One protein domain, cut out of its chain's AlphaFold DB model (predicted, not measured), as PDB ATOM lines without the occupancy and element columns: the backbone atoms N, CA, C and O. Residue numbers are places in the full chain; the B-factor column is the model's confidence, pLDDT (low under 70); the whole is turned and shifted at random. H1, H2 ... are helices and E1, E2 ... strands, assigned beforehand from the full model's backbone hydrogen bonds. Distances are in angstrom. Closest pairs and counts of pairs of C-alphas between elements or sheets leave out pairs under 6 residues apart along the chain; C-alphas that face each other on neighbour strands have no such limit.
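What this domain is: This is residues 16 to 118 of the 119 residues of the protein "4Fe-4S cluster-binding domain-containing protein" of Candidatus Poribacteria bacterium (UniProt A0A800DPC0). The parallel sheet E1 E2 E3 has the long helix H2 over one face; H1 packs on H2 past E1, and H3 lies beyond H2. The printed part, 103 residues ordered E1 H1 E2 H2 E3 H3, is mixed in class. It is compact, radius of gyration of the C-alphas 13.7 A, spanning 39 by 30 by 24 A.

How they stand to each other: Find N 18 2.8 A from O 62, where E1, residues 16 to 21, is parallel to E2, residues 60 to 65. N 63 is 2.8 A from O 98 of E3, residues 96 to 99. Over E2 find H2, residues 68 to 91, with 15 of 20 O i to N i+4 pairs within hydrogen-bond range. Its residues 74 to 85 alone touch H1, residues 44 to 52, closest at C-alphas 78 and 47, 6.4 A. H3, residues 108 to 116, is close to H2 but not clearly touching, closest at C-alphas 114 and 76, 7.4 A.

Where its parts are: E1 begins at C-alpha 16 (51.344, 88.304, 62.818), H2 runs 24.3 A, and H3 ends at C-alpha 116 (73.382, 96.608, 62.086).

The domain as a whole: The E1 to H1 link is long, and residue 118 has pLDDT under 70.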
ATOM      1  N   ILE A  16      51.200  88.866  61.474       92.75
ATOM      2  CA  ILE A  16      51.344  88.304  62.818       92.75
ATOM      3  C   ILE A  16      51.712  89.411  63.799       92.75
ATOM      4  O   ILE A  16      52.688  90.128  63.595       92.75
ATOM      5  N   TYR A  17      50.981  89.471  64.911       93.50
ATOM      6  CA  TYR A  17      51.398  90.169  66.125       93.50
ATOM      7  C   TYR A  17      52.011  89.155  67.076       93.50
ATOM      8  O   TYR A  17      51.320  88.262  67.566       93.50
ATOM      9  N   TRP A  18      53.308  89.282  67.338       95.69
ATOM     10  CA  TRP A  18      54.034  88.344  68.176       95.69
ATOM     11  C   TRP A  18      54.621  89.027  69.405       95.69
ATOM     12  O   TRP A  18      55.515  89.866  69.318       95.69
ATOM     13  N   THR A  19      54.111  88.641  70.573       96.75
ATOM     14  CA  THR A  19      54.590  89.117  71.869       96.75
ATOM     15  C   THR A  19      55.710  88.219  72.398       96.75
ATOM     16  O   THR A  19      55.433  87.106  72.850       96.75
ATOM     17  N   ILE A  20      56.957  88.695  72.391       97.44
ATOM     18  CA  ILE A  20      58.134  87.903  72.816       97.44
ATOM     19  C   ILE A  20      58.412  87.977  74.322       97.44
ATOM     20  O   ILE A  20      59.156  87.172  74.880       97.44
ATOM     21  N   THR A  21      57.799  88.933  75.015       98.06
ATOM     22  CA  THR A  21      57.911  89.068  76.467       98.06
ATOM     23  C   THR A  21      56.650  89.670  77.058       98.06
ATOM     24  O   THR A  21      55.991  90.481  76.415       98.06
ATOM     25  N   LYS A  22      56.314  89.295  78.291       97.94
ATOM     26  CA  LYS A  22      55.362  90.009  79.154       97.94
ATOM     27  C   LYS A  22      56.076  90.936  80.146       97.94
ATOM     28  O   LYS A  22      55.414  91.677  80.870       97.94
ATOM     29  N   ASP A  23      57.406  90.891  80.199       98.25
ATOM     30  CA  ASP A  23      58.181  91.787  81.042       98.25
ATOM     31  C   ASP A  23      58.159  93.202  80.464       98.25
ATOM     32  O   ASP A  23      58.415  93.416  79.281       98.25
ATOM     33  N   CYS A  24      57.820  94.171  81.304       98.38
ATOM     34  CA  CYS A  24      57.789  95.589  80.965       98.38
ATOM     35  C   CYS A  24      58.449  96.379  82.097       98.38
ATOM     36  O   CYS A  24      58.457  95.955  83.254       98.38
ATOM     37  N   ASN A  25      59.055  97.521  81.793       98.19
ATOM     38  CA  ASN A  25      59.558  98.447  82.812       98.19
ATOM     39  C   ASN A  25      58.475  99.417  83.315       98.19
ATOM     40  O   ASN A  25      58.700 100.104  84.308       98.19
ATOM     41  N   LEU A  26      57.313  99.454  82.659       97.56
ATOM     42  CA  LEU A  26      56.167 100.283  83.019       97.56
ATOM     43  C   LEU A  26      54.989  99.430  83.512       97.56
ATOM     44  O   LEU A  26      54.955  98.211  83.335       97.56
ATOM     45  N   GLN A  27      54.008 100.100  84.115       96.50
ATOM     46  CA  GLN A  27      52.687  99.559  84.439       96.50
ATOM     47  C   GLN A  27      51.630 100.551  83.941       96.50
ATOM     48  O   GLN A  27      51.185 101.429  84.680       96.50
ATOM     49  N   CYS A  28      51.291 100.469  82.654       96.75
ATOM     50  CA  CYS A  28      50.327 101.385  82.043       96.75
ATOM     51  C   CYS A  28      48.901 101.053  82.501       96.75
ATOM     52  O   CYS A  28      48.523  99.883  82.566       96.75
ATOM     53  N   ILE A  29      48.101 102.087  82.774       97.31
ATOM     54  CA  ILE A  29      46.714 101.951  83.248       97.31
ATOM     55  C   ILE A  29      45.799 101.233  82.239       97.31
ATOM     56  O   ILE A  29      44.826 100.593  82.624       97.31
ATOM     57  N   ASP A  30      46.133 101.314  80.955       95.50
ATOM     58  CA  ASP A  30      45.372 100.831  79.804       95.50
ATOM     59  C   ASP A  30      46.086  99.693  79.047       95.50
ATOM     60  O   ASP A  30      45.760  99.392  77.897       95.50
ATOM     61  N   CYS A  31      47.053  99.016  79.681       95.94
ATOM     62  CA  CYS A  31      47.778  97.911  79.052       95.94
ATOM     63  C   CYS A  31      46.860  96.698  78.811       95.94
ATOM     64  O   CYS A  31      46.646  95.879  79.709       95.94
ATOM     65  N   TYR A  32      46.391  96.520  77.571       93.31
ATOM     66  CA  TYR A  32      45.564  95.369  77.178       93.31
ATOM     67  C   TYR A  32      46.247  94.017  77.457       93.31
ATOM     68  O   TYR A  32      45.576  93.022  77.723       93.31
ATOM     69  N   TYR A  33      47.583  93.980  77.421       94.25
ATOM     70  CA  TYR A  33      48.374  92.771  77.653       94.25
ATOM     71  C   TYR A  33      48.675  92.516  79.142       94.25
ATOM     72  O   TYR A  33      49.216  91.468  79.507       94.25
ATOM     73  N   SER A  34      48.311  93.460  80.024       95.25
ATOM     74  CA  SER A  34      48.622  93.429  81.462       95.25
ATOM     75  C   SER A  34      50.092  93.069  81.724       95.25
ATOM     76  O   SER A  34      50.404  92.221  82.568       95.25
ATOM     77  N   ALA A  35      50.987  93.639  80.918       97.06
ATOM     78  CA  ALA A  35      52.422  93.468  81.054       97.06
ATOM     79  C   ALA A  35      52.955  94.320  82.209       97.06
ATOM     80  O   ALA A  35      52.350  95.316  82.604       97.06
ATOM     81  N   GLY A  36      54.094  93.918  82.760       96.50
ATOM     82  CA  GLY A  36      54.688  94.609  83.894       96.50
ATOM     83  C   GLY A  36      55.999  93.973  84.340       96.50
ATOM     84  O   GLY A  36      56.413  92.959  83.773       96.50
ATOM     85  N   PRO A  37      56.655  94.556  85.354       97.19
ATOM     86  CA  PRO A  37      57.927  94.055  85.852       97.19
ATOM     87  C   PRO A  37      57.846  92.599  86.322       97.19
ATOM     88  O   PRO A  37      56.944  92.231  87.072       97.19
ATOM     89  N   GLY A  38      58.814  91.784  85.904       96.00
ATOM     90  CA  GLY A  38      58.902  90.367  86.266       96.00
ATOM     91  C   GLY A  38      58.022  89.453  85.410       96.00
ATOM     92  O   GLY A  38      57.822  88.288  85.758       96.00
ATOM     93  N   GLY A  39      57.478  89.961  84.301       96.69
ATOM     94  CA  GLY A  39      56.779  89.136  83.322       96.69
ATOM     95  C   GLY A  39      57.691  88.071  82.699       96.69
ATOM     96  O   GLY A  39      58.913  88.179  82.709       96.69
ATOM     97  N   LYS A  40      57.094  87.008  82.154       97.31
ATOM     98  CA  LYS A  40      57.853  85.945  81.478       97.31
ATOM     99  C   LYS A  40      58.328  86.409  80.102       97.31
ATOM    100  O   LYS A  40      57.559  87.028  79.367       97.31
ATOM    101  N   THR A  41      59.545  86.028  79.743       97.81
ATOM    102  CA  THR A  41      60.146  86.249  78.421       97.81
ATOM    103  C   THR A  41      60.277  84.912  77.698       97.81
ATOM    104  O   THR A  41      60.493  83.887  78.347       97.81
ATOM    105  N   ALA A  42      60.093  84.907  76.378       96.06
ATOM    106  CA  ALA A  42      60.343  83.729  75.558       96.06
ATOM    107  C   ALA A  42      61.816  83.305  75.662       96.06
ATOM    108  O   ALA A  42      62.704  84.145  75.788       96.06
ATOM    109  N   THR A  43      62.069  81.999  75.628       96.62
ATOM    110  CA  THR A  43      63.435  81.465  75.546       96.62
ATOM    111  C   THR A  43      63.868  81.394  74.085       96.62
ATOM    112  O   THR A  43      63.017  81.424  73.191       96.62
ATOM    113  N   SER A  44      65.168  81.259  73.836       94.25
ATOM    114  CA  SER A  44      65.701  81.102  72.481       94.25
ATOM    115  C   SER A  44      65.103  79.880  71.773       94.25
ATOM    116  O   SER A  44      64.661  79.997  70.635       94.25
ATOM    117  N   GLU A  45      64.927  78.748  72.471       95.81
ATOM    118  CA  GLU A  45      64.308  77.551  71.878       95.81
ATOM    119  C   GLU A  45      62.846  77.796  71.482       95.81
ATOM    120  O   GLU A  45      62.379  77.314  70.449       95.81
ATOM    121  N   HIS A  46      62.103  78.567  72.286       95.38
ATOM    122  CA  HIS A  46      60.740  78.956  71.931       95.38
ATOM    123  C   HIS A  46      60.709  79.891  70.717       95.38
ATOM    124  O   HIS A  46      59.809  79.766  69.891       95.38
ATOM    125  N   ILE A  47      61.663  80.816  70.598       97.06
ATOM    126  CA  ILE A  47      61.767  81.737  69.459       97.06
ATOM    127  C   ILE A  47      62.042  80.966  68.171       97.06
ATOM    128  O   ILE A  47      61.295  81.123  67.205       97.06
ATOM    129  N   GLU A  48      63.043  80.088  68.181       96.50
ATOM    130  CA  GLU A  48      63.391  79.237  67.042       96.50
ATOM    131  C   GLU A  48      62.203  78.370  66.608       96.50
ATOM    132  O   GLU A  48      61.822  78.362  65.434       96.50
ATOM    133  N   ALA A  49      61.558  77.690  67.563       96.25
ATOM    134  CA  ALA A  49      60.407  76.838  67.280       96.25
ATOM    135  C   ALA A  49      59.223  77.629  66.701       96.25
ATOM    136  O   ALA A  49      58.560  77.160  65.771       96.25
ATOM    137  N   MET A  50      58.949  78.828  67.222       95.44
ATOM    138  CA  MET A  50      57.860  79.678  66.736       95.44
ATOM    139  C   MET A  50      58.124  80.176  65.315       95.44
ATOM    140  O   MET A  50      57.280  79.977  64.441       95.44
ATOM    141  N   ILE A  51      59.300  80.759  65.059       96.19
ATOM    142  CA  ILE A  51      59.676  81.282  63.736       96.19
ATOM    143  C   ILE A  51      59.699  80.158  62.691       96.19
ATOM    144  O   ILE A  51      59.239  80.354  61.564       96.19
ATOM    145  N   GLY A  52      60.143  78.954  63.066       95.56
ATOM    146  CA  GLY A  52      60.107  77.777  62.194       95.56
ATOM    147  C   GLY A  52      58.704  77.426  61.681       95.56
ATOM    148  O   GLY A  52      58.573  76.904  60.577       95.56
ATOM    149  N   ASN A  53      57.658  77.773  62.437       93.94
ATOM    150  CA  ASN A  53      56.255  77.544  62.078       93.94
ATOM    151  C   ASN A  53      55.567  78.761  61.435       93.94
ATOM    152  O   ASN A  53      54.389  78.674  61.081       93.94
ATOM    153  N   PHE A  54      56.253  79.898  61.285       93.69
ATOM    154  CA  PHE A  54      55.653  81.068  60.645       93.69
ATOM    155  C   PHE A  54      55.393  80.812  59.148       93.69
ATOM    156  O   PHE A  54      56.252  80.233  58.476       93.69
ATOM    157  N   PRO A  55      54.236  81.252  58.604       91.50
ATOM    158  CA  PRO A  55      53.910  81.060  57.195       91.50
ATOM    159  C   PRO A  55      54.939  81.679  56.245       91.50
ATOM    160  O   PRO A  55      55.506  82.745  56.500       91.50
ATOM    161  N   GLU A  56      55.141  81.026  55.104       90.56
ATOM    162  CA  GLU A  56      56.065  81.486  54.063       90.56
ATOM    163  C   GLU A  56      55.561  82.719  53.308       90.56
ATOM    164  O   GLU A  56      56.358  83.414  52.685       90.56
ATOM    165  N   ASP A  57      54.260  83.008  53.364       89.94
ATOM    166  CA  ASP A  57      53.563  84.083  52.652       89.94
ATOM    167  C   ASP A  57      53.209  85.291  53.541       89.94
ATOM    168  O   ASP A  57      52.549  86.222  53.077       89.94
ATOM    169  N   LEU A  58      53.713  85.343  54.783       92.75
ATOM    170  CA  LEU A  58      53.537  86.500  55.674       92.75
ATOM    171  C   LEU A  58      53.984  87.797  55.011       92.75
ATOM    172  O   LEU A  58      55.095  87.875  54.498       92.75
ATOM    173  N   LYS A  59      53.168  88.842  55.065       94.44
ATOM    174  CA  LYS A  59      53.514  90.185  54.590       94.44
ATOM    175  C   LYS A  59      53.990  91.087  55.718       94.44
ATOM    176  O   LYS A  59      54.738  92.033  55.474       94.44
ATOM    177  N   THR A  60      53.572  90.835  56.953       95.31
ATOM    178  CA  THR A  60      53.915  91.712  58.070       95.31
ATOM    179  C   THR A  60      54.093  90.950  59.374       95.31
ATOM    180  O   THR A  60      53.323  90.052  59.706       95.31
ATOM    181  N   ILE A  61      55.123  91.326  60.128       96.19
ATOM    182  CA  ILE A  61      55.369  90.829  61.479       96.19
ATOM    183  C   ILE A  61      55.510  92.030  62.408       96.19
ATOM    184  O   ILE A  61      56.383  92.874  62.218       96.19
ATOM    185  N   HIS A  62      54.670  92.084  63.433       96.25
ATOM    186  CA  HIS A  62      54.772  93.027  64.536       96.25
ATOM    187  C   HIS A  62      55.390  92.320  65.742       96.25
ATOM    188  O   HIS A  62      54.720  91.553  66.431       96.25
ATOM    189  N   LEU A  63      56.666  92.586  66.004       96.56
ATOM    190  CA  LEU A  63      57.348  92.171  67.226       96.56
ATOM    191  C   LEU A  63      56.982  93.131  68.356       96.56
ATOM    192  O   LEU A  63      57.229  94.335  68.279       96.56
ATOM    193  N   SER A  64      56.368  92.590  69.398       96.38
ATOM    194  CA  SER A  64      55.786  93.350  70.500       96.38
ATOM    195  C   SER A  64      55.978  92.612  71.829       96.38
ATOM    196  O   SER A  64      56.723  91.631  71.929       96.38
ATOM    197  N   GLY A  65      55.303  93.066  72.879       96.38
ATOM    198  CA  GLY A  65      55.336  92.456  74.199       96.38
ATOM    199  C   GLY A  65      54.986  93.448  75.299       96.38
ATOM    200  O   GLY A  65      54.191  94.361  75.099       96.38
ATOM    201  N   GLY A  66      55.589  93.253  76.469       97.69
ATOM    202  CA  GLY A  66      55.620  94.252  77.526       97.69
ATOM    203  C   GLY A  66      56.508  95.430  77.143       97.69
ATOM    204  O   GLY A  66      56.010  96.503  76.824       97.69
ATOM    205  N   GLU A  67      57.825  95.240  77.184       98.06
ATOM    206  CA  GLU A  67      58.792  96.157  76.581       98.06
ATOM    207  C   GLU A  67      59.939  95.362  75.958       98.06
ATOM    208  O   GLU A  67      60.758  94.769  76.658       98.06
ATOM    209  N   VAL A  68      60.009  95.358  74.630       97.44
ATOM    210  CA  VAL A  68      61.000  94.578  73.874       97.44
ATOM    211  C   VAL A  68      62.434  95.074  74.082       97.44
ATOM    212  O   VAL A  68      63.355  94.264  74.092       97.44
ATOM    213  N   LEU A  69      62.641  96.370  74.348       97.62
ATOM    214  CA  LEU A  69      63.968  96.909  74.671       97.62
ATOM    215  C   LEU A  69      64.468  96.467  76.052       97.62
ATOM    216  O   LEU A  69      65.666  96.525  76.318       97.62
ATOM    217  N   LYS A  70      63.578  95.991  76.932       97.62
ATOM    218  CA  LYS A  70      63.966  95.402  78.221       97.62
ATOM    219  C   LYS A  70      64.629  94.032  78.045       97.62
ATOM    220  O   LYS A  70      65.426  93.629  78.885       97.62
ATOM    221  N   VAL A  71      64.313  93.341  76.952       97.06
ATOM    222  CA  VAL A  71      64.824  92.012  76.586       97.06
ATOM    223  C   VAL A  71      65.614  92.094  75.279       97.06
ATOM    224  O   VAL A  71      65.416  91.305  74.363       97.06
ATOM    225  N   PHE A  72      66.489  93.095  75.173       96.56
ATOM    226  CA  PHE A  72      67.107  93.485  73.905       96.56
ATOM    227  C   PHE A  72      67.869  92.356  73.195       96.56
ATOM    228  O   PHE A  72      67.750  92.236  71.981       96.56
ATOM    229  N   ASP A  73      68.572  91.494  73.930       95.38
ATOM    230  CA  ASP A  73      69.273  90.346  73.336       95.38
ATOM    231  C   ASP A  73      68.279  89.371  72.679       95.38
ATOM    232  O   ASP A  73      68.443  88.986  71.528       95.38
ATOM    233  N   VAL A  74      67.164  89.089  73.360       96.44
ATOM    234  CA  VAL A  74      66.066  88.251  72.845       96.44
ATOM    235  C   VAL A  74      65.416  88.877  71.605       96.44
ATOM    236  O   VAL A  74      65.027  88.170  70.676       96.44
ATOM    237  N   LEU A  75      65.290  90.208  71.576       96.81
ATOM    238  CA  LEU A  75      64.813  90.936  70.401       96.81
ATOM    239  C   LEU A  75      65.781  90.779  69.220       96.81
ATOM    240  O   LEU A  75      65.322  90.501  68.116       96.81
ATOM    241  N   LEU A  76      67.090  90.953  69.434       95.94
ATOM    242  CA  LEU A  76      68.094  90.798  68.377       95.94
ATOM    243  C   LEU A  76      68.117  89.369  67.826       95.94
ATOM    244  O   LEU A  76      68.066  89.205  66.610       95.94
ATOM    245  N   ASP A  77      68.089  88.360  68.697       94.88
ATOM    246  CA  ASP A  77      68.040  86.950  68.296       94.88
ATOM    247  C   ASP A  77      66.820  86.664  67.406       94.88
ATOM    248  O   ASP A  77      66.932  86.050  66.343       94.88
ATOM    249  N   ALA A  78      65.641  87.158  67.800       97.12
ATOM    250  CA  ALA A  78      64.427  87.002  67.004       97.12
ATOM    251  C   ALA A  78      64.530  87.706  65.641       97.12
ATOM    252  O   ALA A  78      64.061  87.167  64.638       97.12
ATOM    253  N   LEU A  79      65.124  88.901  65.587       96.81
ATOM    254  CA  LEU A  79      65.288  89.649  64.339       96.81
ATOM    255  C   LEU A  79      66.267  88.967  63.382       96.81
ATOM    256  O   LEU A  79      65.969  88.902  62.191       96.81
ATOM    257  N   GLU A  80      67.381  88.428  63.879       96.00
ATOM    258  CA  GLU A  80      68.330  87.675  63.052       96.00
ATOM    259  C   GLU A  80      67.683  86.405  62.488       96.00
ATOM    260  O   GLU A  80      67.708  86.187  61.278       96.00
ATOM    261  N   LEU A  81      66.974  85.624  63.308       96.75
ATOM    262  CA  LEU A  81      66.264  84.429  62.834       96.75
ATOM    263  C   LEU A  81      65.169  84.759  61.802       96.75
ATOM    264  O   LEU A  81      64.990  84.042  60.813       96.75
ATOM    265  N   LEU A  82      64.432  85.858  61.997       96.31
ATOM    266  CA  LEU A  82      63.444  86.328  61.021       96.31
ATOM    267  C   LEU A  82      64.105  86.802  59.725       96.31
ATOM    268  O   LEU A  82      63.600  86.510  58.638       96.31
ATOM    269  N   LYS A  83      65.231  87.511  59.825       95.50
ATOM    270  CA  LYS A  83      66.023  87.942  58.675       95.50
ATOM    271  C   LYS A  83      66.532  86.749  57.884       95.50
ATOM    272  O   LYS A  83      66.425  86.758  56.662       95.50
ATOM    273  N   GLU A  84      67.035  85.719  58.553       95.50
ATOM    274  CA  GLU A  84      67.474  84.481  57.915       95.50
ATOM    275  C   GLU A  84      66.314  83.784  57.196       95.50
ATOM    276  O   GLU A  84      66.419  83.495  56.001       95.50
ATOM    277  N   LYS A  85      65.171  83.594  57.872       95.88
ATOM    278  CA  LYS A  85      63.988  82.942  57.285       95.88
ATOM    279  C   LYS A  85      63.444  83.699  56.070       95.88
ATOM    280  O   LYS A  85      63.080  83.085  55.069       95.88
ATOM    281  N   TYR A  86      63.396  85.029  56.137       95.69
ATOM    282  CA  TYR A  86      62.732  85.865  55.133       95.69
ATOM    283  C   TYR A  86      63.683  86.685  54.252       95.69
ATOM    284  O   TYR A  86      63.226  87.568  53.522       95.69
ATOM    285  N   GLN A  87      64.983  86.377  54.240       94.50
ATOM    286  CA  GLN A  87      66.042  87.196  53.633       94.50
ATOM    287  C   GLN A  87      65.717  87.701  52.219       94.50
ATOM    288  O   GLN A  87      65.894  88.879  51.902       94.50
ATOM    289  N   ARG A  88      65.236  86.811  51.338       94.06
ATOM    290  CA  ARG A  88      64.885  87.172  49.955       94.06
ATOM    291  C   ARG A  88      63.713  88.154  49.910       94.06
ATOM    292  O   ARG A  88      63.754  89.096  49.127       94.06
ATOM    293  N   ARG A  89      62.690  87.910  50.732       95.00
ATOM    294  CA  ARG A  89      61.428  88.662  50.762       95.00
ATOM    295  C   ARG A  89      61.592  90.033  51.417       95.00
ATOM    296  O   ARG A  89      60.920  90.975  51.014       95.00
ATOM    297  N   LEU A  90      62.509  90.161  52.374       93.50
ATOM    298  CA  LEU A  90      62.903  91.447  52.952       93.50
ATOM    299  C   LEU A  90      63.571  92.340  51.895       93.50
ATOM    300  O   LEU A  90      63.134  93.467  51.664       93.50
ATOM    301  N   LYS A  91      64.529  91.796  51.126       92.38
ATOM    302  CA  LYS A  91      65.208  92.521  50.031       92.38
ATOM    303  C   LYS A  91      64.252  93.017  48.943       92.38
ATOM    304  O   LYS A  91      64.443  94.104  48.402       92.38
ATOM    305  N   THR A  92      63.238  92.223  48.605       94.56
ATOM    306  CA  THR A  92      62.199  92.586  47.626       94.56
ATOM    307  C   THR A  92      61.054  93.400  48.232       94.56
ATOM    308  O   THR A  92      60.164  93.816  47.493       94.56
ATOM    309  N   LYS A  93      61.081  93.665  49.548       90.62
ATOM    310  CA  LYS A  93      60.031  94.360  50.315       90.62
ATOM    311  C   LYS A  93      58.658  93.681  50.239       90.62
ATOM    312  O   LYS A  93      57.624  94.333  50.341       90.62
ATOM    313  N   GLU A  94      58.645  92.360  50.069       94.00
ATOM    314  CA  GLU A  94      57.441  91.518  50.093       94.00
ATOM    315  C   GLU A  94      56.971  91.206  51.524       94.00
ATOM    316  O   GLU A  94      55.857  90.717  51.713       94.00
ATOM    317  N   ILE A  95      57.827  91.450  52.517       95.31
ATOM    318  CA  ILE A  95      57.526  91.347  53.945       95.31
ATOM    319  C   ILE A  95      58.148  92.532  54.687       95.31
ATOM    320  O   ILE A  95      59.207  93.024  54.302       95.31
ATOM    321  N   SER A  96      57.478  93.004  55.736       95.00
ATOM    322  CA  SER A  96      57.962  94.057  56.634       95.00
ATOM    323  C   SER A  96      57.939  93.588  58.086       95.00
ATOM    324  O   SER A  96      57.005  92.908  58.510       95.00
ATOM    325  N   ILE A  97      58.960  93.971  58.851       95.88
ATOM    326  CA  ILE A  97      59.066  93.679  60.282       95.88
ATOM    327  C   ILE A  97      59.018  95.005  61.042       95.88
ATOM    328  O   ILE A  97      59.803  95.913  60.773       95.88
ATOM    329  N   TYR A  98      58.093  95.113  61.991       95.94
ATOM    330  CA  TYR A  98      57.913  96.282  62.845       95.94
ATOM    331  C   TYR A  98      58.169  95.907  64.299       95.94
ATOM    332  O   TYR A  98      57.609  94.933  64.795       95.94
ATOM    333  N   VAL A  99      58.960  96.718  64.998       96.62
ATOM    334  CA  VAL A  99      59.185  96.584  66.441       96.62
ATOM    335  C   VAL A  99      58.353  97.627  67.179       96.62
ATOM    336  O   VAL A  99      58.426  98.818  66.880       96.62
ATOM    337  N   GLN A 100      57.553  97.174  68.139       96.31
ATOM    338  CA  GLN A 100      56.720  98.020  68.989       96.31
ATOM    339  C   GLN A 100      57.370  98.162  70.367       96.31
ATOM    340  O   GLN A 100      57.636  97.172  71.043       96.31
ATOM    341  N   SER A 101      57.617  99.401  70.784       96.81
ATOM    342  CA  SER A 101      58.284  99.730  72.044       96.81
ATOM    343  C   SER A 101      57.719 101.031  72.614       96.81
ATOM    344  O   SER A 101      57.299 101.914  71.866       96.81
ATOM    345  N   ASN A 102      57.741 101.166  73.939       96.69
ATOM    346  CA  ASN A 102      57.483 102.424  74.639       96.69
ATOM    347  C   ASN A 102      58.681 103.400  74.585       96.69
ATOM    348  O   ASN A 102      58.560 104.537  75.034       96.69
ATOM    349  N   LEU A 103      59.828 102.957  74.052       97.25
ATOM    350  CA  LEU A 103      61.068 103.709  73.819       97.25
ATOM    351  C   LEU A 103      61.783 104.255  75.062       97.25
ATOM    352  O   LEU A 103      62.862 104.829  74.935       97.25
ATOM    353  N   THR A 104      61.259 104.043  76.268       97.75
ATOM    354  CA  THR A 104      61.841 104.602  77.503       97.75
ATOM    355  C   THR A 104      63.222 104.043  77.850       97.75
ATOM    356  O   THR A 104      63.953 104.659  78.621       97.75
ATOM    357  N   LEU A 105      63.585 102.888  77.283       97.44
ATOM    358  CA  LEU A 105      64.884 102.235  77.467       97.44
ATOM    359  C   LEU A 105      65.819 102.392  76.259       97.44
ATOM    360  O   LEU A 105      66.928 101.864  76.285       97.44
ATOM    361  N   LEU A 106      65.393 103.084  75.195       97.44
ATOM    362  CA  LEU A 106      66.202 103.218  73.989       97.44
ATOM    363  C   LEU A 106      67.474 104.019  74.283       97.44
ATOM    364  O   LEU A 106      67.434 105.121  74.824       97.44
ATOM    365  N   THR A 107      68.608 103.468  73.864       97.25
ATOM    366  CA  THR A 107      69.910 104.140  73.901       97.25
ATOM    367  C   THR A 107      70.496 104.223  72.498       97.25
ATOM    368  O   THR A 107      70.134 103.439  71.619       97.25
ATOM    369  N   GLU A 108      71.453 105.127  72.282       96.56
ATOM    370  CA  GLU A 108      72.176 105.218  71.004       96.56
ATOM    371  C   GLU A 108      72.861 103.898  70.636       96.56
ATOM    372  O   GLU A 108      72.805 103.471  69.486       96.56
ATOM    373  N   LYS A 109      73.443 103.205  71.625       95.44
ATOM    374  CA  LYS A 109      74.067 101.892  71.424       95.44
ATOM    375  C   LYS A 109      73.057 100.865  70.908       95.44
ATOM    376  O   LYS A 109      73.350 100.155  69.954       95.44
ATOM    377  N   MET A 110      71.869 100.804  71.510       94.94
ATOM    378  CA  MET A 110      70.805  99.903  71.055       94.94
ATOM    379  C   MET A 110      70.333 100.255  69.644       94.94
ATOM    380  O   MET A 110      70.170  99.362  68.819       94.94
ATOM    381  N   ALA A 111      70.164 101.545  69.342       93.06
ATOM    382  CA  ALA A 111      69.798 101.987  68.001       93.06
ATOM    383  C   ALA A 111      70.852 101.571  66.960       93.06
ATOM    384  O   ALA A 111      70.499 101.069  65.897       93.06
ATOM    385  N   GLN A 112      72.143 101.705  67.278       93.38
ATOM    386  CA  GLN A 112      73.234 101.250  66.410       93.38
ATOM    387  C   GLN A 112      73.214  99.730  66.204       93.38
ATOM    388  O   GLN A 112      73.311  99.276  65.066       93.38
ATOM    389  N   SER A 113      73.035  98.947  67.273       90.81
ATOM    390  CA  SER A 113      72.901  97.489  67.174       90.81
ATOM    391  C   SER A 113      71.699  97.086  66.319       90.81
ATOM    392  O   SER A 113      71.823  96.219  65.464       90.81
ATOM    393  N   TYR A 114      70.558  97.759  66.471       86.69
ATOM    394  CA  TYR A 114      69.380  97.506  65.645       86.69
ATOM    395  C   TYR A 114      69.636  97.806  64.161       86.69
ATOM    396  O   TYR A 114      69.283  97.013  63.295       86.69
ATOM    397  N   LEU A 115      70.301  98.926  63.853       86.00
ATOM    398  CA  LEU A 115      70.646  99.291  62.475       86.00
ATOM    399  C   LEU A 115      71.628  98.305  61.827       86.00
ATOM    400  O   LEU A 115      71.576  98.121  60.613       86.00
ATOM    401  N   SER A 116      72.486  97.646  62.613       80.81
ATOM    402  CA  SER A 116      73.382  96.608  62.086       80.81
ATOM    403  C   SER A 116      72.674  95.319  61.669       80.81
ATOM    404  O   SER A 116      73.248  94.544  60.908       80.81
ATOM    405  N   VAL A 117      71.423  95.109  62.093       80.44
ATOM    406  CA  VAL A 117      70.647  93.926  61.702       80.44
ATOM    407  C   VAL A 117      70.231  93.976  60.220       80.44
ATOM    408  O   VAL A 117      69.824  92.953  59.700       80.44
ATOM    409  N   GLU A 118      70.420  95.074  59.470       69.88
ATOM    410  CA  GLU A 118      70.153  95.169  58.010       69.88
ATOM    411  C   GLU A 118      68.878  94.418  57.553       69.88
ATOM    412  O   GLU A 118      68.953  93.409  56.838       69.88
TER     413      GLU A 118